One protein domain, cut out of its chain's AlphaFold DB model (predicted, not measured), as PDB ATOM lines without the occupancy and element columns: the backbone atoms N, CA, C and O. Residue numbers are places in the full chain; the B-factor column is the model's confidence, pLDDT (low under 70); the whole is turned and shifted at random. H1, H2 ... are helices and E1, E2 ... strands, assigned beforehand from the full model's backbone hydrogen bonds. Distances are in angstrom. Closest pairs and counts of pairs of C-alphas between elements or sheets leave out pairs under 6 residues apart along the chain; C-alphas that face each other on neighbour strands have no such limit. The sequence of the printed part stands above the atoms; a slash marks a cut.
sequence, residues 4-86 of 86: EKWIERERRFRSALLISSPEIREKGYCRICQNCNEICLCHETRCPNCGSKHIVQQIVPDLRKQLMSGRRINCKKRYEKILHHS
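This is residues 4 to 86 of the 86 residues of an uncharacterized protein of Olavius algarvensis Delta 1 endosymbiont (UniProt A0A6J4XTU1). A two-stranded hairpin, E1 and E2, with a large looping link of residues 34 to 54 makes one side of the domain, and one long helix, H1, makes the other. Short helices H2 and H4 lie at opposite ends of the longest axis, and H3 runs back beside residues 15 to 19 of H1. The printed part has 83 residues, with four named helices and two named strands in the order H1 H2 E1 E2 H3 H4; the sheet, E1 - E2, is antiparallel and the class is mixed, helices and strands. The whole is compact, with a radius of gyration of the C-alphas of 12.4 A and spans of 38 by 26 by 18 A.

E1, residues 29 to 33, and E2, residues 55 to 59, form a hairpin, antiparallel at 144 degrees, with N 32 and O 56 at 2.8 A and N 58 and O 30 at 2.9 A, within hydrogen-bond range. Residues 31 to 32 of E1 also pair, antiparallel, with residues 39 to 40. The closest C-alphas of H2, residues 22 to 27, and E1 are those of Ile 24 and Cys 30, 6.0 A apart. H1, residues 4 to 20, is apart from both strands. With its residues 15 to 19 alone it only just touches H3, residues 63 to 68, with 3 pairs of C-alphas within 8 A; the closest are those of Ser 15 and Leu 67, 5.8 A apart, at a shallow tilt of 29 degrees, opposite ways. H4, residues 76 to 84, is close to H1 but not clearly touching, the closest C-alphas being those of Ile 7 and Lys 76, 7.8 A apart. In H1, H2, H3 and H4 every O i to N i+4 pair is within hydrogen-bond range.

H1 begins at C-alpha 4 (25.145, -50.326, -17.899) and is 24.4 A long. E1 and E2 are each 13.1 A long, H2 7.4 A and H3 8.6 A. H4, 12.6 A long, ends at C-alpha 84 (24.778, -57.992, -33.423).

The two C-alphas farthest apart, those of Glu 26 and Ser 86, are 38.5 A apart. The printed part has no cut. The link from E1 to E2, 21 residues, is long. The mean pLDDT of the printed part is 84.9, and residues 85 to 86 are under 70.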
ATOM      1  N   GLU A   4      24.823 -51.320 -18.936       88.88
ATOM      2  CA  GLU A   4      25.145 -50.326 -17.899       88.88
ATOM      3  C   GLU A   4      26.652 -50.236 -17.611       88.88
ATOM      4  O   GLU A   4      27.237 -49.152 -17.591       88.88
ATOM      5  N   LYS A   5      27.328 -51.385 -17.503       89.31
ATOM      6  CA  LYS A   5      28.788 -51.431 -17.314       89.31
ATOM      7  C   LYS A   5      29.532 -50.904 -18.541       89.31
ATOM      8  O   LYS A   5      30.552 -50.225 -18.422       89.31
ATOM      9  N   TRP A   6      29.026 -51.210 -19.734       90.56
ATOM     10  CA  TRP A   6      29.625 -50.746 -20.979       90.56
ATOM     11  C   TRP A   6      29.451 -49.237 -21.177       90.56
ATOM     12  O   TRP A   6      30.430 -48.544 -21.451       90.56
ATOM     13  N   ILE A   7      28.237 -48.705 -21.001       87.06
ATOM     14  CA  ILE A   7      27.937 -47.284 -21.222       87.06
ATOM     15  C   ILE A   7      28.695 -46.401 -20.236       87.06
ATOM     16  O   ILE A   7      29.180 -45.340 -20.625       87.06
ATOM     17  N   GLU A   8      28.849 -46.836 -18.985       88.81
ATOM     18  CA  GLU A   8      29.630 -46.108 -17.993       88.81
ATOM     19  C   GLU A   8      31.101 -45.994 -18.415       88.81
ATOM     20  O   GLU A   8      31.659 -44.890 -18.447       88.81
ATOM     21  N   ARG A   9      31.715 -47.112 -18.821       89.38
ATOM     22  CA  ARG A   9      33.096 -47.133 -19.318       89.38
ATOM     23  C   ARG A   9      33.262 -46.247 -20.552       89.38
ATOM     24  O   ARG A   9      34.175 -45.423 -20.599       89.38
ATOM     25  N   GLU A  10      32.374 -46.382 -21.535       88.12
ATOM     26  CA  GLU A  10      32.449 -45.613 -22.779       88.12
ATOM     27  C   GLU A  10      32.236 -44.116 -22.547       88.12
ATOM     28  O   GLU A  10      32.918 -43.306 -23.172       88.12
ATOM     29  N   ARG A  11      31.340 -43.721 -21.634       88.31
ATOM     30  CA  ARG A  11      31.139 -42.309 -21.277       88.31
ATOM     31  C   ARG A  11      32.383 -41.701 -20.651       88.31
ATOM     32  O   ARG A  11      32.762 -40.596 -21.043       88.31
ATOM     33  N   ARG A  12      33.032 -42.410 -19.721       87.88
ATOM     34  CA  ARG A  12      34.289 -41.955 -19.103       87.88
ATOM     35  C   ARG A  12      35.384 -41.805 -20.155       87.88
ATOM     36  O   ARG A  12      36.000 -40.747 -20.251       87.88
ATOM     37  N   PHE A  13      35.567 -42.829 -20.987       88.62
ATOM     38  CA  PHE A  13      36.590 -42.838 -22.029       88.62
ATOM     39  C   PHE A  13      36.363 -41.746 -23.085       88.62
ATOM     40  O   PHE A  13      37.258 -40.941 -23.339       88.62
ATOM     41  N   ARG A  14      35.153 -41.648 -23.658       86.44
ATOM     42  CA  ARG A  14      34.831 -40.613 -24.659       86.44
ATOM     43  C   ARG A  14      34.941 -39.209 -24.080       86.44
ATOM     44  O   ARG A  14      35.487 -38.336 -24.746       86.44
ATOM     45  N   SER A  15      34.475 -38.982 -22.851       86.69
ATOM     46  CA  SER A  15      34.620 -37.671 -22.204       86.69
ATOM     47  C   SER A  15      36.089 -37.294 -22.028       86.69
ATOM     48  O   SER A  15      36.451 -36.159 -22.324       86.69
ATOM     49  N   ALA A  16      36.941 -38.237 -21.609       87.69
ATOM     50  CA  ALA A  16      38.374 -37.999 -21.466       87.69
ATOM     51  C   ALA A  16      39.032 -37.626 -22.805       87.69
ATOM     52  O   ALA A  16      39.751 -36.633 -22.860       87.69
ATOM     53  N   LEU A  17      38.726 -38.360 -23.883       87.25
ATOM     54  CA  LEU A  17      39.234 -38.064 -25.230       87.25
ATOM     55  C   LEU A  17      38.770 -36.705 -25.763       87.25
ATOM     56  O   LEU A  17      39.529 -35.989 -26.409       87.25
ATOM     57  N   LEU A  18      37.510 -36.349 -25.516       85.56
ATOM     58  CA  LEU A  18      36.954 -35.082 -25.982       85.56
ATOM     59  C   LEU A  18      37.529 -33.896 -25.206       85.56
ATOM     60  O   LEU A  18      37.856 -32.877 -25.801       85.56
ATOM     61  N   ILE A  19      37.705 -34.025 -23.890       83.31
ATOM     62  CA  ILE A  19      38.306 -32.970 -23.060       83.31
ATOM     63  C   ILE A  19      39.788 -32.766 -23.401       83.31
ATOM     64  O   ILE A  19      40.279 -31.640 -23.323       83.31
ATOM     65  N   SER A  20      40.503 -33.830 -23.776       85.50
ATOM     66  CA  SER A  20      41.917 -33.743 -24.146       85.50
ATOM     67  C   SER A  20      42.160 -33.298 -25.592       85.50
ATOM     68  O   SER A  20      43.298 -32.965 -25.920       85.50
ATOM     69  N   SER A  21      41.131 -33.254 -26.450       83.88
ATOM     70  CA  SER A  21      41.266 -32.793 -27.838       83.88
ATOM     71  C   SER A  21      41.702 -31.319 -27.884       83.88
ATOM     72  O   SER A  21      40.994 -30.455 -27.352       83.88
ATOM     73  N   PRO A  22      42.822 -30.995 -28.563       82.81
ATOM     74  CA  PRO A  22      43.257 -29.613 -28.765       82.81
ATOM     75  C   PRO A  22      42.204 -28.770 -29.479       82.81
ATOM     76  O   PRO A  22      42.009 -27.610 -29.147       82.81
ATOM     77  N   GLU A  23      41.456 -29.350 -30.418       79.75
ATOM     78  CA  GLU A  23      40.409 -28.627 -31.144       79.75
ATOM     79  C   GLU A  23      39.292 -28.150 -30.218       79.75
ATOM     80  O   GLU A  23      38.811 -27.025 -30.340       79.75
ATOM     81  N   ILE A  24      38.928 -28.986 -29.250       82.06
ATOM     82  CA  ILE A  24      37.941 -28.634 -28.236       82.06
ATOM     83  C   ILE A  24      38.529 -27.629 -27.243       82.06
ATOM     84  O   ILE A  24      37.882 -26.630 -26.929       82.06
ATOM     85  N   ARG A  25      39.749 -27.876 -26.757       81.38
ATOM     86  CA  ARG A  25      40.389 -27.070 -25.709       81.38
ATOM     87  C   ARG A  25      40.802 -25.677 -26.186       81.38
ATOM     88  O   ARG A  25      40.645 -24.716 -25.446       81.38
ATOM     89  N   GLU A  26      41.359 -25.580 -27.386       81.94
ATOM     90  CA  GLU A  26      42.000 -24.364 -27.901       81.94
ATOM     91  C   GLU A  26      41.076 -23.584 -28.829       81.94
ATOM     92  O   GLU A  26      41.105 -22.358 -28.837       81.94
ATOM     93  N   LYS A  27      40.234 -24.280 -29.601       79.88
ATOM     94  CA  LYS A  27      39.386 -23.647 -30.621       79.88
ATOM     95  C   LYS A  27      37.899 -23.648 -30.259       79.88
ATOM     96  O   LYS A  27      37.107 -23.012 -30.948       79.88
ATOM     97  N   GLY A  28      37.507 -24.353 -29.194       75.00
ATOM     98  CA  GLY A  28      36.150 -24.322 -28.643       75.00
ATOM     99  C   GLY A  28      35.071 -24.968 -29.520       75.00
ATOM    100  O   GLY A  28      33.884 -24.822 -29.225       75.00
ATOM    101  N   TYR A  29      35.443 -25.682 -30.586       83.12
ATOM    102  CA  TYR A  29      34.488 -26.353 -31.467       83.12
ATOM    103  C   TYR A  29      34.481 -27.867 -31.268       83.12
ATOM    104  O   TYR A  29      35.501 -28.507 -31.029       83.12
ATOM    105  N   CYS A  30      33.300 -28.454 -31.431       87.56
ATOM    106  CA  CYS A  30      33.076 -29.892 -31.486       87.56
ATOM    107  C   CYS A  30      32.595 -30.289 -32.876       87.56
ATOM    108  O   CYS A  30      31.908 -29.520 -33.546       87.56
ATOM    109  N   ARG A  31      32.885 -31.522 -33.288       90.19
ATOM    110  CA  ARG A  31      32.246 -32.125 -34.461       90.19
ATOM    111  C   ARG A  31      31.004 -32.866 -33.988       90.19
ATOM    112  O   ARG A  31      31.103 -33.696 -33.094       90.19
ATOM    113  N   ILE A  32      29.834 -32.561 -34.533       90.62
ATOM    114  CA  ILE A  32      28.556 -33.104 -34.065       90.62
ATOM    115  C   ILE A  32      27.830 -33.762 -35.222       90.62
ATOM    116  O   ILE A  32      27.591 -33.148 -36.263       90.62
ATOM    117  N   CYS A  33      27.441 -35.015 -35.014       92.00
ATOM    118  CA  CYS A  33      26.568 -35.721 -35.931       92.00
ATOM    119  C   CYS A  33      25.166 -35.100 -35.911       92.00
ATOM    120  O   CYS A  33      24.483 -35.164 -34.893       92.00
ATOM    121  N   GLN A  34      24.701 -34.579 -37.041       93.25
ATOM    122  CA  GLN A  34      23.381 -33.948 -37.156       93.25
ATOM    123  C   GLN A  34      22.219 -34.948 -37.114       93.25
ATOM    124  O   GLN A  34      21.075 -34.560 -36.924       93.25
ATOM    125  N   ASN A  35      22.496 -36.248 -37.260       91.81
ATOM    126  CA  ASN A  35      21.459 -37.281 -37.222       91.81
ATOM    127  C   ASN A  35      21.136 -37.770 -35.799       91.81
ATOM    128  O   ASN A  35      20.024 -38.204 -35.522       91.81
ATOM    129  N   CYS A  36      22.119 -37.783 -34.895       87.81
ATOM    130  CA  CYS A  36      21.922 -38.324 -33.544       87.81
ATOM    131  C   CYS A  36      22.591 -37.506 -32.437       87.81
ATOM    132  O   CYS A  36      22.710 -37.998 -31.319       87.81
ATOM    133  N   ASN A  37      23.071 -36.302 -32.753       87.50
ATOM    134  CA  ASN A  37      23.703 -35.354 -31.834       87.50
ATOM    135  C   ASN A  37      24.924 -35.888 -31.067       87.50
ATOM    136  O   ASN A  37      25.330 -35.299 -30.067       87.50
ATOM    137  N   GLU A  38      25.531 -36.978 -31.545       88.44
ATOM    138  CA  GLU A  38      26.762 -37.522 -30.973       88.44
ATOM    139  C   GLU A  38      27.931 -36.594 -31.293       88.44
ATOM    140  O   GLU A  38      28.146 -36.231 -32.457       88.44
ATOM    141  N   ILE A  39      28.708 -36.251 -30.268       88.25
ATOM    142  CA  ILE A  39      29.970 -35.545 -30.464       88.25
ATOM    143  C   ILE A  39      30.986 -36.543 -31.004       88.25
ATOM    144  O   ILE A  39      31.224 -37.575 -30.385       88.25
ATOM    145  N   CYS A  40      31.571 -36.230 -32.151       87.75
ATOM    146  CA  CYS A  40      32.543 -37.049 -32.853       87.75
ATOM    147  C   CYS A  40      33.959 -36.474 -32.686       87.75
ATOM    148  O   CYS A  40      34.146 -35.260 -32.599       87.75
ATOM    149  N   LEU A  41      34.963 -37.347 -32.674       84.25
ATOM    150  CA  LEU A  41      36.376 -36.965 -32.670       84.25
ATOM    151  C   LEU A  41      36.813 -36.483 -34.062       84.25
ATOM    152  O   LEU A  41      36.161 -36.749 -35.073       84.25
ATOM    153  N   CYS A  42      37.933 -35.767 -34.145       78.38
ATOM    154  CA  CYS A  42      38.454 -35.213 -35.401       78.38
ATOM    155  C   CYS A  42      38.781 -36.269 -36.469       78.38
ATOM    156  O   CYS A  42      38.556 -36.030 -37.652       78.38
ATOM    157  N   HIS A  43      39.202 -37.464 -36.060       81.62
ATOM    158  CA  HIS A  43      39.487 -38.580 -36.965       81.62
ATOM    159  C   HIS A  43      38.244 -39.408 -37.343       81.62
ATOM    160  O   HIS A  43      38.304 -40.238 -38.247       81.62
ATOM    161  N   GLU A  44      37.096 -39.206 -36.685       85.62
ATOM    162  CA  GLU A  44      35.867 -39.944 -36.993       85.62
ATOM    163  C   GLU A  44      35.218 -39.357 -38.266       85.62
ATOM    164  O   GLU A  44      34.622 -38.279 -38.251       85.62
ATOM    165  N   THR A  45      35.338 -40.049 -39.405       87.19
ATOM    166  CA  THR A  45      34.690 -39.655 -40.680       87.19
ATOM    167  C   THR A  45      33.208 -40.040 -40.741       87.19
ATOM    168  O   THR A  45      32.455 -39.525 -41.569       87.19
ATOM    169  N   ARG A  46      32.776 -40.941 -39.854       92.00
ATOM    170  CA  ARG A  46      31.388 -41.363 -39.652       92.00
ATOM    171  C   ARG A  46      31.071 -41.344 -38.167       92.00
ATOM    172  O   ARG A  46      31.930 -41.647 -37.344       92.00
ATOM    173  N   CYS A  47      29.824 -41.046 -37.832       90.50
ATOM    174  CA  CYS A  47      29.366 -41.050 -36.454       90.50
ATOM    175  C   CYS A  47      29.497 -42.468 -35.868       90.50
ATOM    176  O   CYS A  47      28.873 -43.388 -36.401       90.50
ATOM    177  N   PRO A  48      30.217 -42.664 -34.752       85.44
ATOM    178  CA  PRO A  48      30.412 -43.990 -34.161       85.44
ATOM    179  C   PRO A  48      29.106 -44.590 -33.622       85.44
ATOM    180  O   PRO A  48      28.988 -45.804 -33.476       85.44
ATOM    181  N   ASN A  49      28.105 -43.749 -33.343       88.25
ATOM    182  CA  ASN A  49      26.788 -44.186 -32.901       88.25
ATOM    183  C   ASN A  49      25.898 -44.622 -34.077       88.25
ATOM    184  O   ASN A  49      25.559 -45.797 -34.232       88.25
ATOM    185  N   CYS A  50      25.520 -43.686 -34.950       89.62
ATOM    186  CA  CYS A  50      24.550 -43.966 -36.014       89.62
ATOM    187  C   CYS A  50      25.174 -44.334 -37.370       89.62
ATOM    188  O   CYS A  50      24.471 -44.880 -38.209       89.62
ATOM    189  N   GLY A  51      26.472 -44.107 -37.588       89.50
ATOM    190  CA  GLY A  51      27.161 -44.359 -38.863       89.50
ATOM    191  C   GLY A  51      27.012 -43.250 -39.911       89.50
ATOM    192  O   GLY A  51      27.589 -43.360 -40.992       89.50
ATOM    193  N   SER A  52      26.264 -42.183 -39.608       92.94
ATOM    194  CA  SER A  52      26.052 -41.056 -40.525       92.94
ATOM    195  C   SER A  52      27.352 -40.306 -40.834       92.94
ATOM    196  O   SER A  52      28.204 -40.148 -39.960       92.94
ATOM    197  N   LYS A  53      27.473 -39.805 -42.068       94.38
ATOM    198  CA  LYS A  53      28.541 -38.889 -42.509       94.38
ATOM    199  C   LYS A  53      28.188 -37.412 -42.285       94.38
ATOM    200  O   LYS A  53      29.038 -36.553 -42.484       94.38
ATOM    201  N   HIS A  54      26.951 -37.105 -41.883       94.94
ATOM    202  CA  HIS A  54      26.492 -35.732 -41.657       94.94
ATOM    203  C   HIS A  54      27.012 -35.221 -40.310       94.94
ATOM    204  O   HIS A  54      26.300 -35.227 -39.305       94.94
ATOM    205  N   ILE A  55      28.285 -34.833 -40.291       93.69
ATOM    206  CA  ILE A  55      28.997 -34.316 -39.126       93.69
ATOM    207  C   ILE A  55      29.416 -32.882 -39.431       93.69
ATOM    208  O   ILE A  55      30.113 -32.641 -40.413       93.69
ATOM    209  N   VAL A  56      29.023 -31.944 -38.575       93.06
ATOM    210  CA  VAL A  56      29.328 -30.514 -38.735       93.06
ATOM    211  C   VAL A  56      30.111 -29.997 -37.538       93.06
ATOM    212  O   VAL A  56      30.011 -30.552 -36.444       93.06
ATOM    213  N   GLN A  57      30.892 -28.938 -37.730       91.75
ATOM    214  CA  GLN A  57      31.547 -28.245 -36.624       91.75
ATOM    215  C   GLN A  57      30.577 -27.255 -35.982       91.75
ATOM    216  O   GLN A  57      29.928 -26.477 -36.676       91.75
ATOM    217  N   GLN A  58      30.480 -27.286 -34.657       89.75
ATOM    218  CA  GLN A  58      29.639 -26.377 -33.889       89.75
ATOM    219  C   GLN A  58      30.303 -26.036 -32.552       89.75
ATOM    220  O   GLN A  58      30.938 -26.888 -31.923       89.75
ATOM    221  N   ILE A  59      30.123 -24.796 -32.099       86.56
ATOM    222  CA  ILE A  59      30.459 -24.387 -30.733       86.56
ATOM    223  C   ILE A  59      29.375 -24.916 -29.794       86.56
ATOM    224  O   ILE A  59      28.183 -24.708 -30.023       86.56
ATOM    225  N   VAL A  60      29.784 -25.602 -28.727       80.25
ATOM    226  CA  VAL A  60      28.865 -26.127 -27.711       80.25
ATOM    227  C   VAL A  60      29.064 -25.342 -26.417       80.25
ATOM    228  O   VAL A  60      30.089 -25.527 -25.755       80.25
ATOM    229  N   PRO A  61      28.094 -24.500 -26.019       81.50
ATOM    230  CA  PRO A  61      28.127 -23.833 -24.723       81.50
ATOM    231  C   PRO A  61      28.210 -24.858 -23.591       81.50
ATOM    232  O   PRO A  61      27.561 -25.903 -23.651       81.50
ATOM    233  N   ASP A  62      29.002 -24.584 -22.559       83.88
ATOM    234  CA  ASP A  62      29.155 -25.465 -21.393       83.88
ATOM    235  C   ASP A  62      29.508 -26.923 -21.736       83.88
ATOM    236  O   ASP A  62      29.097 -27.855 -21.038       83.88
ATOM    237  N   LEU A  63      30.273 -27.151 -22.812       81.38
ATOM    238  CA  LEU A  63      30.615 -28.490 -23.300       81.38
ATOM    239  C   LEU A  63      31.066 -29.436 -22.181       81.38
ATOM    240  O   LEU A  63      30.572 -30.557 -22.088       81.38
ATOM    241  N   ARG A  64      31.957 -28.978 -21.292       80.31
ATOM    242  CA  ARG A  64      32.463 -29.788 -20.176       80.31
ATOM    243  C   ARG A  64      31.329 -30.286 -19.274       80.31
ATOM    244  O   ARG A  64      31.298 -31.464 -18.931       80.31
ATOM    245  N   LYS A  65      30.353 -29.434 -18.953       83.88
ATOM    246  CA  LYS A  65      29.160 -29.805 -18.174       83.88
ATOM    247  C   LYS A  65      28.273 -30.789 -18.946       83.88
ATOM    248  O   LYS A  65      27.755 -31.748 -18.372       83.88
ATOM    249  N   GLN A  66      28.122 -30.597 -20.257       83.12
ATOM    250  CA  GLN A  66      27.329 -31.493 -21.105       83.12
ATOM    251  C   GLN A  66      27.967 -32.884 -21.256       83.12
ATOM    252  O   GLN A  66      27.246 -33.881 -21.248       83.12
ATOM    253  N   LEU A  67      29.299 -32.962 -21.321       81.31
ATOM    254  CA  LEU A  67      30.050 -34.221 -21.347       81.31
ATOM    255  C   LEU A  67      29.970 -34.951 -20.004       81.31
ATOM    256  O   LEU A  67      29.586 -36.115 -19.972       81.31
ATOM    257  N   MET A  68      30.226 -34.249 -18.895       78.94
ATOM    258  CA  MET A  68      30.156 -34.827 -17.546       78.94
ATOM    259  C   MET A  68      28.753 -35.330 -17.183       78.94
ATOM    260  O   MET A  68      28.620 -36.316 -16.468       78.94
ATOM    261  N   SER A  69      27.699 -34.691 -17.701       80.38
ATOM    262  CA  SER A  69      26.316 -35.167 -17.528       80.38
ATOM    263  C   SER A  69      25.939 -36.334 -18.449       80.38
ATOM    264  O   SER A  69      24.837 -36.868 -18.338       80.38
ATOM    265  N   GLY A  70      26.803 -36.711 -19.397       74.88
ATOM    266  CA  GLY A  70      26.558 -37.790 -20.353       74.88
ATOM    267  C   GLY A  70      25.439 -37.516 -21.366       74.88
ATOM    268  O   GLY A  70      25.122 -38.406 -22.154       74.88
ATOM    269  N   ARG A  71      24.851 -36.308 -21.391       72.69
ATOM    270  CA  ARG A  71      23.682 -35.967 -22.229       72.69
ATOM    271  C   ARG A  71      23.958 -36.019 -23.731       72.69
ATOM    272  O   ARG A  71      23.035 -36.223 -24.510       72.69
ATOM    273  N   ARG A  72      25.212 -35.809 -24.144       74.44
ATOM    274  CA  ARG A  72      25.620 -35.823 -25.564       74.44
ATOM    275  C   ARG A  72      26.339 -37.092 -26.008       74.44
ATOM    276  O   ARG A  72      26.719 -37.179 -27.170       74.44
ATOM    277  N   ILE A  73      26.514 -38.051 -25.100       80.69
ATOM    278  CA  ILE A  73      27.134 -39.343 -25.392       80.69
ATOM    279  C   ILE A  73      26.013 -40.375 -25.526       80.69
ATOM    280  O   ILE A  73      25.545 -40.975 -24.554       80.69
ATOM    281  N   ASN A  74      25.561 -40.538 -26.761       79.38
ATOM    282  CA  ASN A  74      24.531 -41.454 -27.202       79.38
ATOM    283  C   ASN A  74      25.211 -42.727 -27.705       79.38
ATOM    284  O   ASN A  74      25.562 -42.808 -28.874       79.38
ATOM    285  N   CYS A  75      25.394 -43.737 -26.850       84.06
ATOM    286  CA  CYS A  75      26.076 -44.972 -27.261       84.06
ATOM    287  C   CYS A  75      25.161 -46.203 -27.379       84.06
ATOM    288  O   CYS A  75      25.654 -47.273 -27.723       84.06
ATOM    289  N   LYS A  76      23.844 -46.092 -27.148       85.12
ATOM    290  CA  LYS A  76      22.924 -47.246 -27.202       85.12
ATOM    291  C   LYS A  76      22.927 -47.962 -28.559       85.12
ATOM    292  O   LYS A  76      23.111 -49.171 -28.603       85.12
ATOM    293  N   LYS A  77      22.840 -47.222 -29.671       83.56
ATOM    294  CA  LYS A  77      22.876 -47.836 -31.013       83.56
ATOM    295  C   LYS A  77      24.240 -48.460 -31.314       83.56
ATOM    296  O   LYS A  77      24.320 -49.471 -32.000       83.56
ATOM    297  N   ARG A  78      25.329 -47.875 -30.799       85.75
ATOM    298  CA  ARG A  78      26.671 -48.468 -30.897       85.75
ATOM    299  C   ARG A  78      26.773 -49.775 -30.110       85.75
ATOM    300  O   ARG A  78      27.358 -50.721 -30.621       85.75
ATOM    301  N   TYR A  79      26.199 -49.837 -28.912       88.62
ATOM    302  CA  TYR A  79      26.142 -51.059 -28.110       88.62
ATOM    303  C   TYR A  79      25.387 -52.180 -28.828       88.62
ATOM    304  O   TYR A  79      25.918 -53.276 -28.970       88.62
ATOM    305  N   GLU A  80      24.189 -51.882 -29.338       87.19
ATOM    306  CA  GLU A  80      23.371 -52.834 -30.099       87.19
ATOM    307  C   GLU A  80      24.145 -53.378 -31.307       87.19
ATOM    308  O   GLU A  80      24.222 -54.588 -31.497       87.19
ATOM    309  N   LYS A  81      24.820 -52.509 -32.072       83.31
ATOM    310  CA  LYS A  81      25.679 -52.946 -33.184       83.31
ATOM    311  C   LYS A  81      26.790 -53.891 -32.733       83.31
ATOM    312  O   LYS A  81      27.028 -54.882 -33.406       83.31
ATOM    313  N   ILE A  82      27.466 -53.609 -31.619       84.81
ATOM    314  CA  ILE A  82      28.522 -54.498 -31.112       84.81
ATOM    315  C   ILE A  82      27.947 -55.884 -30.807       84.81
ATOM    316  O   ILE A  82      28.552 -56.873 -31.201       84.81
ATOM    317  N   LEU A  83      26.769 -55.966 -30.181       83.75
ATOM    318  CA  LEU A  83      26.124 -57.249 -29.875       83.75
ATOM    319  C   LEU A  83      25.687 -58.029 -31.123       83.75
ATOM    320  O   LEU A  83      25.768 -59.249 -31.113       83.75
ATOM    321  N   HIS A  84      25.232 -57.350 -32.179       75.25
ATOM    322  CA  HIS A  84      24.778 -57.992 -33.423       75.25
ATOM    323  C   HIS A  84      25.909 -58.337 -34.406       75.25
ATOM    324  O   HIS A  84      25.670 -59.034 -35.387       75.25
ATOM    325  N   HIS A  85      27.117 -57.829 -34.162       62.16
ATOM    326  CA  HIS A  85      28.330 -58.149 -34.918       62.16
ATOM    327  C   HIS A  85      29.306 -59.037 -34.114       62.16
ATOM    328  O   HIS A  85      30.463 -59.163 -34.520       62.16
ATOM    329  N   SER A  86      28.861 -59.608 -32.984       51.44
ATOM    330  CA  SER A  86      29.611 -60.568 -32.153       51.44
ATOM    331  C   SER A  86      29.160 -62.002 -32.401       51.44
ATOM    332  O   SER A  86      27.945 -62.193 -32.626       51.44
TER     333      SER A  86